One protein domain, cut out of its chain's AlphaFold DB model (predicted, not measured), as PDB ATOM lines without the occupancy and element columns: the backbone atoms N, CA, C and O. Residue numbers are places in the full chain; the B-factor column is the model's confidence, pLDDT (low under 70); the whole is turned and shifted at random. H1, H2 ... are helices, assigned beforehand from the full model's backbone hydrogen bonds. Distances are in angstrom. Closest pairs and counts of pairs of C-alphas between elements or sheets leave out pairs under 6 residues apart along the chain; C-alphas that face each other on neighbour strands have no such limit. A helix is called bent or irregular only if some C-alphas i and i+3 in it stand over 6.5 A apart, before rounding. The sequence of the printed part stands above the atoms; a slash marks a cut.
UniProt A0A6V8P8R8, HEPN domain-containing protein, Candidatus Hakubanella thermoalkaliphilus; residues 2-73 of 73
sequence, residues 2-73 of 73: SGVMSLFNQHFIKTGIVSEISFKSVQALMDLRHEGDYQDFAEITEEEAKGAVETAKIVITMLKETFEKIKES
ATOM      1  N   SER A   2     -27.929  27.590 -32.503       81.31
ATOM      2  CA  SER A   2     -27.453  26.195 -32.400       81.31
ATOM      3  C   SER A   2     -28.572  25.145 -32.328       81.31
ATOM      4  O   SER A   2     -28.492  24.133 -33.013       81.31
ATOM      5  N   GLY A   3     -29.649  25.398 -31.573       90.81
ATOM      6  CA  GLY A   3     -30.786  24.467 -31.479       90.81
ATOM      7  C   GLY A   3     -31.503  24.232 -32.815       90.81
ATOM      8  O   GLY A   3     -31.769  23.093 -33.183       90.81
ATOM      9  N   VAL A   4     -31.739  25.299 -33.587       90.19
ATOM     10  CA  VAL A   4     -32.341  25.204 -34.930       90.19
ATOM     11  C   VAL A   4     -31.421  24.431 -35.876       90.19
ATOM     12  O   VAL A   4     -31.889  23.539 -36.572       90.19
ATOM     13  N   MET A   5     -30.112  24.700 -35.848       88.50
ATOM     14  CA  MET A   5     -29.128  23.963 -36.652       88.50
ATOM     15  C   MET A   5     -29.037  22.485 -36.266       88.50
ATOM     16  O   MET A   5     -28.919  21.627 -37.134       88.50
ATOM     17  N   SER A   6     -29.122  22.176 -34.972       91.62
ATOM     18  CA  SER A   6     -29.109  20.803 -34.466       91.62
ATOM     19  C   SER A   6     -30.326  20.016 -34.956       91.62
ATOM     20  O   SER A   6     -30.166  18.931 -35.516       91.62
ATOM     21  N   LEU A   7     -31.524  20.599 -34.836       94.94
ATOM     22  CA  LEU A   7     -32.754  20.008 -35.361       94.94
ATOM     23  C   LEU A   7     -32.698  19.875 -36.886       94.94
ATOM     24  O   LEU A   7     -33.068  18.833 -37.422       94.94
ATOM     25  N   PHE A   8     -32.178  20.883 -37.586       91.62
ATOM     26  CA  PHE A   8     -32.042  20.831 -39.037       91.62
ATOM     27  C   PHE A   8     -31.111  19.692 -39.480       91.62
ATOM     28  O   PHE A   8     -31.458  18.897 -40.354       91.62
ATOM     29  N   ASN A   9     -29.965  19.543 -38.812       92.44
ATOM     30  CA  ASN A   9     -29.037  18.442 -39.045       92.44
ATOM     31  C   ASN A   9     -29.695  17.075 -38.789       92.44
ATOM     32  O   ASN A   9     -29.592  16.167 -39.610       92.44
ATOM     33  N   GLN A  10     -30.404  16.930 -37.667       95.12
ATOM     34  CA  GLN A  10     -31.074  15.682 -37.302       95.12
ATOM     35  C   GLN A  10     -32.165  15.283 -38.302       95.12
ATOM     36  O   GLN A  10     -32.250  14.112 -38.662       95.12
ATOM     37  N   HIS A  11     -33.000  16.232 -38.724       94.62
ATOM     38  CA  HIS A  11     -34.212  15.932 -39.483       94.62
ATOM     39  C   HIS A  11     -34.043  16.002 -41.002       94.62
ATOM     40  O   HIS A  11     -34.797  15.330 -41.704       94.62
ATOM     41  N   PHE A  12     -33.070  16.761 -41.520       92.69
ATOM     42  CA  PHE A  12     -32.913  16.978 -42.965       92.69
ATOM     43  C   PHE A  12     -31.560  16.518 -43.513       92.69
ATOM     44  O   PHE A  12     -31.504  16.025 -44.634       92.69
ATOM     45  N   ILE A  13     -30.473  16.632 -42.745       93.88
ATOM     46  CA  ILE A  13     -29.140  16.221 -43.221       93.88
ATOM     47  C   ILE A  13     -28.915  14.730 -43.001       93.88
ATOM     48  O   ILE A  13     -28.658  13.991 -43.947       93.88
ATOM     49  N   LYS A  14     -29.076  14.255 -41.762       94.94
ATOM     50  CA  LYS A  14     -28.879  12.835 -41.419       94.94
ATOM     51  C   LYS A  14     -29.887  11.899 -42.088       94.94
ATOM     52  O   LYS A  14     -29.624  10.707 -42.198       94.94
ATOM     53  N   THR A  15     -31.024  12.430 -42.524       94.62
ATOM     54  CA  THR A  15     -32.051  11.706 -43.285       94.62
ATOM     55  C   THR A  15     -31.778  11.696 -44.792       94.62
ATOM     56  O   THR A  15     -32.496  11.027 -45.528       94.62
ATOM     57  N   GLY A  16     -30.750  12.415 -45.262       93.44
ATOM     58  CA  GLY A  16     -30.364  12.489 -46.673       93.44
ATOM     59  C   GLY A  16     -31.217  13.433 -47.527       93.44
ATOM     60  O   GLY A  16     -31.021  13.489 -48.738       93.44
ATOM     61  N   ILE A  17     -32.144  14.181 -46.922       93.38
ATOM     62  CA  ILE A  17     -33.041  15.108 -47.631       93.38
ATOM     63  C   ILE A  17     -32.266  16.326 -48.159       93.38
ATOM     64  O   ILE A  17     -32.496  16.789 -49.276       93.38
ATOM     65  N   VAL A  18     -31.335  16.846 -47.362       93.06
ATOM     66  CA  VAL A  18     -30.441  17.951 -47.718       93.06
ATOM     67  C   VAL A  18     -28.994  17.462 -47.631       93.06
ATOM     68  O   VAL A  18     -28.629  16.716 -46.723       93.06
ATOM     69  N   SER A  19     -28.153  17.883 -48.580       91.12
ATOM     70  CA  SER A  19     -26.756  17.445 -48.631       91.12
ATOM     71  C   SER A  19     -25.924  18.005 -47.469       91.12
ATOM     72  O   SER A  19     -26.088  19.159 -47.062       91.12
ATOM     73  N   GLU A  20     -24.969  17.213 -46.973       89.56
ATOM     74  CA  GLU A  20     -24.036  17.647 -45.925       89.56
ATOM     75  C   GLU A  20     -23.182  18.848 -46.370       89.56
ATOM     76  O   GLU A  20     -22.887  19.733 -45.568       89.56
ATOM     77  N   ILE A  21     -22.833  18.924 -47.662       87.50
ATOM     78  CA  ILE A  21     -22.080  20.049 -48.238       87.50
ATOM     79  C   ILE A  21     -22.889  21.345 -48.108       87.50
ATOM     80  O   ILE A  21     -22.365  22.344 -47.619       87.50
ATOM     81  N   SER A  22     -24.180  21.316 -48.456       86.50
ATOM     82  CA  SER A  22     -25.080  22.467 -48.303       86.50
ATOM     83  C   SER A  22     -25.150  22.942 -46.847       86.50
ATOM     84  O   SER A  22     -25.194  24.143 -46.591       86.50
ATOM     85  N   PHE A  23     -25.134  22.016 -45.884       89.62
ATOM     86  CA  PHE A  23     -25.184  22.350 -44.460       89.62
ATOM     87  C   PHE A  23     -23.884  22.950 -43.929       89.62
ATOM     88  O   PHE A  23     -23.933  23.907 -43.159       89.62
ATOM     89  N   LYS A  24     -22.725  22.445 -44.370       92.44
ATOM     90  CA  LYS A  24     -21.421  23.040 -44.030       92.44
ATOM     91  C   LYS A  24     -21.335  24.493 -44.488       92.44
ATOM     92  O   LYS A  24     -20.835  25.324 -43.740       92.44
ATOM     93  N   SER A  25     -21.902  24.818 -45.649       94.88
ATOM     94  CA  SER A  25     -22.007  26.206 -46.107       94.88
ATOM     95  C   SER A  25     -22.845  27.072 -45.160       94.88
ATOM     96  O   SER A  25     -22.445  28.187 -44.845       94.88
ATOM     97  N   VAL A  26     -23.976  26.571 -44.646       93.69
ATOM     98  CA  VAL A  26     -24.786  27.302 -43.647       93.69
ATOM     99  C   VAL A  26     -24.007  27.519 -42.349       93.69
ATOM    100  O   VAL A  26     -24.068  28.605 -41.775       93.69
ATOM    101  N   GLN A  27     -23.284  26.496 -41.888       92.81
ATOM    102  CA  GLN A  27     -22.444  26.574 -40.693       92.81
ATOM    103  C   GLN A  27     -21.382  27.672 -40.855       92.81
ATOM    104  O   GLN A  27     -21.342  28.588 -40.042       92.81
ATOM    105  N   ALA A  28     -20.633  27.653 -41.962       94.19
ATOM    106  CA  ALA A  28     -19.597  28.641 -42.252       94.19
ATOM    107  C   ALA A  28     -20.143  30.079 -42.317       94.19
ATOM    108  O   ALA A  28     -19.529  30.998 -41.785       94.19
ATOM    109  N   LEU A  29     -21.326  30.284 -42.910       95.75
ATOM    110  CA  LEU A  29     -21.979  31.600 -42.936       95.75
ATOM    111  C   LEU A  29     -22.373  32.090 -41.538       95.75
ATOM    112  O   LEU A  29     -22.285  33.282 -41.247       95.75
ATOM    113  N   MET A  30     -22.837  31.184 -40.676       93.44
ATOM    114  CA  MET A  30     -23.171  31.528 -39.296       93.44
ATOM    115  C   MET A  30     -21.931  31.857 -38.474       93.44
ATOM    116  O   MET A  30     -21.994  32.788 -37.676       93.44
ATOM    117  N   ASP A  31     -20.842  31.122 -38.684       92.94
ATOM    118  CA  ASP A  31     -19.575  31.342 -37.993       92.94
ATOM    119  C   ASP A  31     -18.967  32.688 -38.415       92.94
ATOM    120  O   ASP A  31     -18.677  33.506 -37.547       92.94
ATOM    121  N   LEU A  32     -18.920  32.990 -39.721       95.50
ATOM    122  CA  LEU A  32     -18.448  34.281 -40.246       95.50
ATOM    123  C   LEU A  32     -19.264  35.460 -39.696       95.50
ATOM    124  O   LEU A  32     -18.716  36.491 -39.315       95.50
ATOM    125  N   ARG A  33     -20.595  35.309 -39.623       94.31
ATOM    126  CA  ARG A  33     -21.457  36.323 -39.006       94.31
ATOM    127  C   ARG A  33     -21.169  36.467 -37.512       94.31
ATOM    128  O   ARG A  33     -21.155  37.580 -37.009       94.31
ATOM    129  N   HIS A  34     -20.987  35.360 -36.795       93.62
ATOM    130  CA  HIS A  34     -20.719  35.398 -35.359       93.62
ATOM    131  C   HIS A  34     -19.383  36.076 -35.052       93.62
ATOM    132  O   HIS A  34     -19.320  36.885 -34.131       93.62
ATOM    133  N   GLU A  35     -18.354  35.780 -35.842       94.25
ATOM    134  CA  GLU A  35     -17.064  36.455 -35.772       94.25
ATOM    135  C   GLU A  35     -17.226  37.962 -36.003       94.25
ATOM    136  O   GLU A  35     -16.862  38.746 -35.131       94.25
ATOM    137  N   GLY A  36     -17.873  38.373 -37.098       94.06
ATOM    138  CA  GLY A  36     -18.094  39.794 -37.389       94.06
ATOM    139  C   GLY A  36     -18.967  40.538 -36.365       94.06
ATOM    140  O   GLY A  36     -18.737  41.718 -36.116       94.06
ATOM    141  N   ASP A  37     -19.962  39.871 -35.767       93.62
ATOM    142  CA  ASP A  37     -20.906  40.488 -34.820       93.62
ATOM    143  C   ASP A  37     -20.356  40.566 -33.379       93.62
ATOM    144  O   ASP A  37     -20.761  41.452 -32.622       93.62
ATOM    145  N   TYR A  38     -19.509  39.615 -32.961       93.19
ATOM    146  CA  TYR A  38     -19.189  39.404 -31.540       93.19
ATOM    147  C   TYR A  38     -17.702  39.267 -31.205       93.19
ATOM    148  O   TYR A  38     -17.363  39.343 -30.023       93.19
ATOM    149  N   GLN A  39     -16.819  39.025 -32.176       94.25
ATOM    150  CA  GLN A  39     -15.392  38.893 -31.901       94.25
ATOM    151  C   GLN A  39     -14.718  40.265 -31.970       94.25
ATOM    152  O   GLN A  39     -14.756  40.950 -32.994       94.25
ATOM    153  N   ASP A  40     -14.073  40.663 -30.874       92.62
ATOM    154  CA  ASP A  40     -13.288  41.894 -30.847       92.62
ATOM    155  C   ASP A  40     -12.185  41.844 -31.914       92.62
ATOM    156  O   ASP A  40     -11.490  40.836 -32.063       92.62
ATOM    157  N   PHE A  41     -12.012  42.956 -32.633       91.56
ATOM    158  CA  PHE A  41     -11.033  43.112 -33.718       91.56
ATOM    159  C   PHE A  41     -11.240  42.182 -34.927       91.56
ATOM    160  O   PHE A  41     -10.305  41.989 -35.704       91.56
ATOM    161  N   ALA A  42     -12.439  41.621 -35.121       90.00
ATOM    162  CA  ALA A  42     -12.769  40.939 -36.368       90.00
ATOM    163  C   ALA A  42     -12.768  41.923 -37.548       90.00
ATOM    164  O   ALA A  42     -13.488  42.924 -37.546       90.00
ATOM    165  N   GLU A  43     -11.986  41.611 -38.579       92.69
ATOM    166  CA  GLU A  43     -12.010  42.307 -39.864       92.69
ATOM    167  C   GLU A  43     -12.483  41.333 -40.938       92.69
ATOM    168  O   GLU A  43     -11.748  40.437 -41.343       92.69
ATOM    169  N   ILE A  44     -13.721  41.515 -41.398       94.12
ATOM    170  CA  ILE A  44     -14.253  40.781 -42.545       94.12
ATOM    171  C   ILE A  44     -13.967  41.597 -43.801       94.12
ATOM    172  O   ILE A  44     -14.420  42.738 -43.937       94.12
ATOM    173  N   THR A  45     -13.220  41.018 -44.733       96.25
ATOM    174  CA  THR A  45     -12.887  41.672 -45.998       96.25
ATOM    175  C   THR A  45     -14.105  41.766 -46.919       96.25
ATOM    176  O   THR A  45     -15.068  40.999 -46.829       96.25
ATOM    177  N   GLU A  46     -14.062  42.697 -47.875       96.94
ATOM    178  CA  GLU A  46     -15.111  42.815 -48.896       96.94
ATOM    179  C   GLU A  46     -15.256  41.525 -49.726       96.94
ATOM    180  O   GLU A  46     -16.364  41.162 -50.123       96.94
ATOM    181  N   GLU A  47     -14.152  40.817 -49.980       97.75
ATOM    182  CA  GLU A  47     -14.157  39.551 -50.713       97.75
ATOM    183  C   GLU A  47     -14.847  38.438 -49.917       97.75
ATOM    184  O   GLU A  47     -15.724  37.764 -50.460       97.75
ATOM    185  N   GLU A  48     -14.537  38.296 -48.626       96.25
ATOM    186  CA  GLU A  48     -15.209  37.339 -47.737       96.25
ATOM    187  C   GLU A  48     -16.703  37.643 -47.623       96.25
ATOM    188  O   GLU A  48     -17.534  36.742 -47.760       96.25
ATOM    189  N   ALA A  49     -17.067  38.918 -47.461       96.31
ATOM    190  CA  ALA A  49     -18.461  39.340 -47.412       96.31
ATOM    191  C   ALA A  49     -19.203  39.015 -48.721       96.31
ATOM    192  O   ALA A  49     -20.314  38.476 -48.695       96.31
ATOM    193  N   LYS A  50     -18.594  39.283 -49.884       98.00
ATOM    194  CA  LYS A  50     -19.167  38.924 -51.193       98.00
ATOM    195  C   LYS A  50     -19.302  37.413 -51.355       98.00
ATOM    196  O   LYS A  50     -20.363  36.940 -51.761       98.00
ATOM    197  N   GLY A  51     -18.265  36.654 -51.001       97.56
ATOM    198  CA  GLY A  51     -18.282  35.193 -51.035       97.56
ATOM    199  C   GLY A  51     -19.383  34.608 -50.149       97.56
ATOM    200  O   GLY A  51     -20.090  33.684 -50.563       97.56
ATOM    201  N   ALA A  52     -19.599  35.191 -48.969       97.25
ATOM    202  CA  ALA A  52     -20.677  34.813 -48.067       97.25
ATOM    203  C   ALA A  52     -22.061  35.071 -48.683       97.25
ATOM    204  O   ALA A  52     -22.932  34.200 -48.643       97.25
ATOM    205  N   VAL A  53     -22.259  36.229 -49.321       97.94
ATOM    206  CA  VAL A  53     -23.515  36.552 -50.016       97.94
ATOM    207  C   VAL A  53     -23.791  35.574 -51.161       97.94
ATOM    208  O   VAL A  53     -24.910  35.069 -51.274       97.94
ATOM    209  N   GLU A  54     -22.798  35.265 -51.995       98.06
ATOM    210  CA  GLU A  54     -22.976  34.310 -53.096       98.06
ATOM    211  C   GLU A  54     -23.247  32.889 -52.586       98.06
ATOM    212  O   GLU A  54     -24.174  32.221 -53.051       98.06
ATOM    213  N   THR A  55     -22.527  32.456 -51.550       97.00
ATOM    214  CA  THR A  55     -22.763  31.162 -50.894       97.00
ATOM    215  C   THR A  55     -24.181  31.078 -50.327       97.00
ATOM    216  O   THR A  55     -24.866  30.070 -50.514       97.00
ATOM    217  N   ALA A  56     -24.666  32.146 -49.685       97.12
ATOM    218  CA  ALA A  56     -26.020  32.205 -49.149       97.12
ATOM    219  C   ALA A  56     -27.078  32.072 -50.255       97.12
ATOM    220  O   ALA A  56     -28.034  31.309 -50.097       97.12
ATOM    221  N   LYS A  57     -26.895  32.750 -51.396       97.88
ATOM    222  CA  LYS A  57     -27.797  32.625 -52.553       97.88
ATOM    223  C   LYS A  57     -27.861  31.187 -53.063       97.88
ATOM    224  O   LYS A  57     -28.957  30.671 -53.267       97.88
ATOM    225  N   ILE A  58     -26.709  30.532 -53.224       95.94
ATOM    226  CA  ILE A  58     -26.629  29.139 -53.689       95.94
ATOM    227  C   ILE A  58     -27.370  28.211 -52.721       95.94
ATOM    228  O   ILE A  58     -28.206  27.412 -53.145       95.94
ATOM    229  N   VAL A  59     -27.120  28.347 -51.416       94.69
ATOM    230  CA  VAL A  59     -27.791  27.546 -50.383       94.69
ATOM    231  C   VAL A  59     -29.305  27.746 -50.407       94.69
ATOM    232  O   VAL A  59     -30.044  26.763 -50.387       94.69
ATOM    233  N   ILE A  60     -29.780  28.991 -50.482       95.81
ATOM    234  CA  ILE A  60     -31.218  29.292 -50.525       95.81
ATOM    235  C   ILE A  60     -31.869  28.657 -51.756       95.81
ATOM    236  O   ILE A  60     -32.944  28.073 -51.635       95.81
ATOM    237  N   THR A  61     -31.231  28.750 -52.925       96.44
ATOM    238  CA  THR A  61     -31.737  28.129 -54.157       96.44
ATOM    239  C   THR A  61     -31.841  26.613 -54.009       96.44
ATOM    240  O   THR A  61     -32.918  26.065 -54.224       96.44
ATOM    241  N   MET A  62     -30.782  25.946 -53.539       93.75
ATOM    242  CA  MET A  62     -30.806  24.494 -53.320       93.75
ATOM    243  C   MET A  62     -31.903  24.071 -52.336       93.75
ATOM    244  O   MET A  62     -32.618  23.106 -52.585       93.75
ATOM    245  N   LEU A  63     -32.061  24.789 -51.218       93.69
ATOM    246  CA  LEU A  63     -33.081  24.460 -50.220       93.69
ATOM    247  C   LEU A  63     -34.500  24.641 -50.764       93.69
ATOM    248  O   LEU A  63     -35.367  23.830 -50.446       93.69
ATOM    249  N   LYS A  64     -34.737  25.659 -51.600       95.12
ATOM    250  CA  LYS A  64     -36.020  25.837 -52.296       95.12
ATOM    251  C   LYS A  64     -36.306  24.675 -53.240       95.12
ATOM    252  O   LYS A  64     -37.394  24.116 -53.190       95.12
ATOM    253  N   GLU A  65     -35.332  24.275 -54.052       93.75
ATOM    254  CA  GLU A  65     -35.482  23.135 -54.964       93.75
ATOM    255  C   GLU A  65     -35.751  21.826 -54.215       93.75
ATOM    256  O   GLU A  65     -36.617  21.048 -54.612       93.75
ATOM    257  N   THR A  66     -35.037  21.577 -53.114       92.31
ATOM    258  CA  THR A  66     -35.297  20.425 -52.243       92.31
ATOM    259  C   THR A  66     -36.699  20.490 -51.643       92.31
ATOM    260  O   THR A  66     -37.393  19.478 -51.614       92.31
ATOM    261  N   PHE A  67     -37.136  21.661 -51.181       91.75
ATOM    262  CA  PHE A  67     -38.457  21.834 -50.590       91.75
ATOM    263  C   PHE A  67     -39.589  21.552 -51.586       91.75
ATOM    264  O   PHE A  67     -40.514  20.817 -51.247       91.75
ATOM    265  N   GLU A  68     -39.500  22.067 -52.816       95.38
ATOM    266  CA  GLU A  68     -40.512  21.783 -53.844       95.38
ATOM    267  C   GLU A  68     -40.563  20.287 -54.186       95.38
ATOM    268  O   GLU A  68     -41.650  19.716 -54.232       95.38
ATOM    269  N   LYS A  69     -39.411  19.603 -54.288       90.69
ATOM    270  CA  LYS A  69     -39.375  18.141 -54.497       90.69
ATOM    271  C   LYS A  69     -40.103  17.373 -53.394       90.69
ATOM    272  O   LYS A  69     -40.824  16.426 -53.688       90.69
ATOM    273  N   ILE A  70     -39.928  17.772 -52.132       89.25
ATOM    274  CA  ILE A  70     -40.607  17.136 -50.989       89.25
ATOM    275  C   ILE A  70     -42.114  17.384 -51.042       89.25
ATOM    276  O   ILE A  70     -42.887  16.498 -50.708       89.25
ATOM    277  N   LYS A  71     -42.538  18.587 -51.435       89.25
ATOM    278  CA  LYS A  71     -43.954  18.966 -51.504       89.25
ATOM    279  C   LYS A  71     -44.716  18.222 -52.607       89.25
ATOM    280  O   LYS A  71     -45.921  18.027 -52.481       89.25
ATOM    281  N   GLU A  72     -44.025  17.852 -53.680       84.38
ATOM    282  CA  GLU A  72     -44.563  17.068 -54.798       84.38
ATOM    283  C   GLU A  72     -44.522  15.543 -54.559       84.38
ATOM    284  O   GLU A  72     -45.075  14.796 -55.369       84.38
ATOM    285  N   SER A  73     -43.881  15.088 -53.471       68.25
ATOM    286  CA  SER A  73     -43.746  13.673 -53.071       68.25
ATOM    287  C   SER A  73     -44.872  13.219 -52.143       68.25
ATOM    288  O   SER A  73     -45.289  12.046 -52.275       68.25
TER     289      SER A  73
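AT A GLANCE: This is residues 2 to 73 of the 73 residues of the protein "HEPN domain-containing protein" of Candidatus Hakubanella thermoalkaliphilus (UniProt A0A6V8P8R8). Three helices fold back and forth in a zigzag of two helical hairpins that share H2: the short H1 runs one way, H2 turns back past its end, and the long H3 turns back again on the other side of the chain's second turn. H3 makes most of the length, H2 crosses beside its middle stretch, and H1 meets only the first residues of H2, with no contact to H3. The printed part has 72 residues with three named helices, in the order H1, H2, H3 along the chain, and no named strand; its class is all helix. It is loose, with a radius of gyration of the C-alphas of 14.1 A. The C-alphas span 47 by 24 by 15 A along their three main axes, only just a rod.

HOW THE PARTS SIT: H1, residues 2 to 13, and H2, residues 20 to 38, only just touch, with 3 pairs of C-alphas within 8 A. The closest C-alphas of the two are those of Ile 13 and Glu 20, 5.9 A apart. H1 touches H2 with residues 9 to 13 alone, and H2 touches H1 with residues 20 to 23 alone. Their lines stand at a shallow tilt of 11 degrees, opposite ways, and their centres are 14.0 A apart. H1 and H2 form a helical hairpin, and the link between them is short, with 6 residues. H2 also touches H3, residues 46 to 71, with 9 pairs of C-alphas within 8 A. The closest C-alphas of this pair are those of Ser 22 and Val 59, 6.1 A apart. Here H2 touches H3 with residues 22 to 29 alone, and H3 touches H2 with residues 52 to 62 alone. The two run opposite ways at a steep tilt of 43 degrees, with their centres 12.4 A apart. H2 and H3 form a second helical hairpin, joined by a short link of 7 residues. H1 and H3 are apart, with no C-alpha of the one within 8 A of the other. In the backbones of H1, H2 and H3, every pair of O of residue i and N of residue i+4 is within hydrogen-bond range.

IN THESE COORDINATES: H1 begins at Ser 2, the first printed residue, whose C-alpha is at (-27.453, 26.195, -32.400), and ends at Ile 13. Its 12 residues measure 14.8 A from first to last C-alpha. H1 is neither bent nor irregular, but only just: C-alphas 10 and 13 are 6.3 A apart. H2 has 19 residues, from Glu 20, with its C-alpha at (-24.036, 17.647, -45.925), to Tyr 38, and is 26.5 A long from first to last C-alpha. H3, the longest helix with 26 residues, runs from Glu 46 to Lys 71 over 37.5 A. Its last C-alpha, that of Lys 71, is at (-43.954, 18.966, -51.504).

THE WHOLE: The two C-alphas farthest apart are those of Phe 41, in the link between H2 and H3, and Ser 73, at 48.1 A. The first and last printed C-alphas, those of Ser 2 and Ser 73, are 29.1 A apart. The printed part has no cut: it runs from residue 2 to residue 73, the chain's last residue. The links from H1 to H2 and from H2 to H3 are both short but not tight, and there is no long link. The mean pLDDT of the printed part is 93.1, and residue 73 is the one residue under 70.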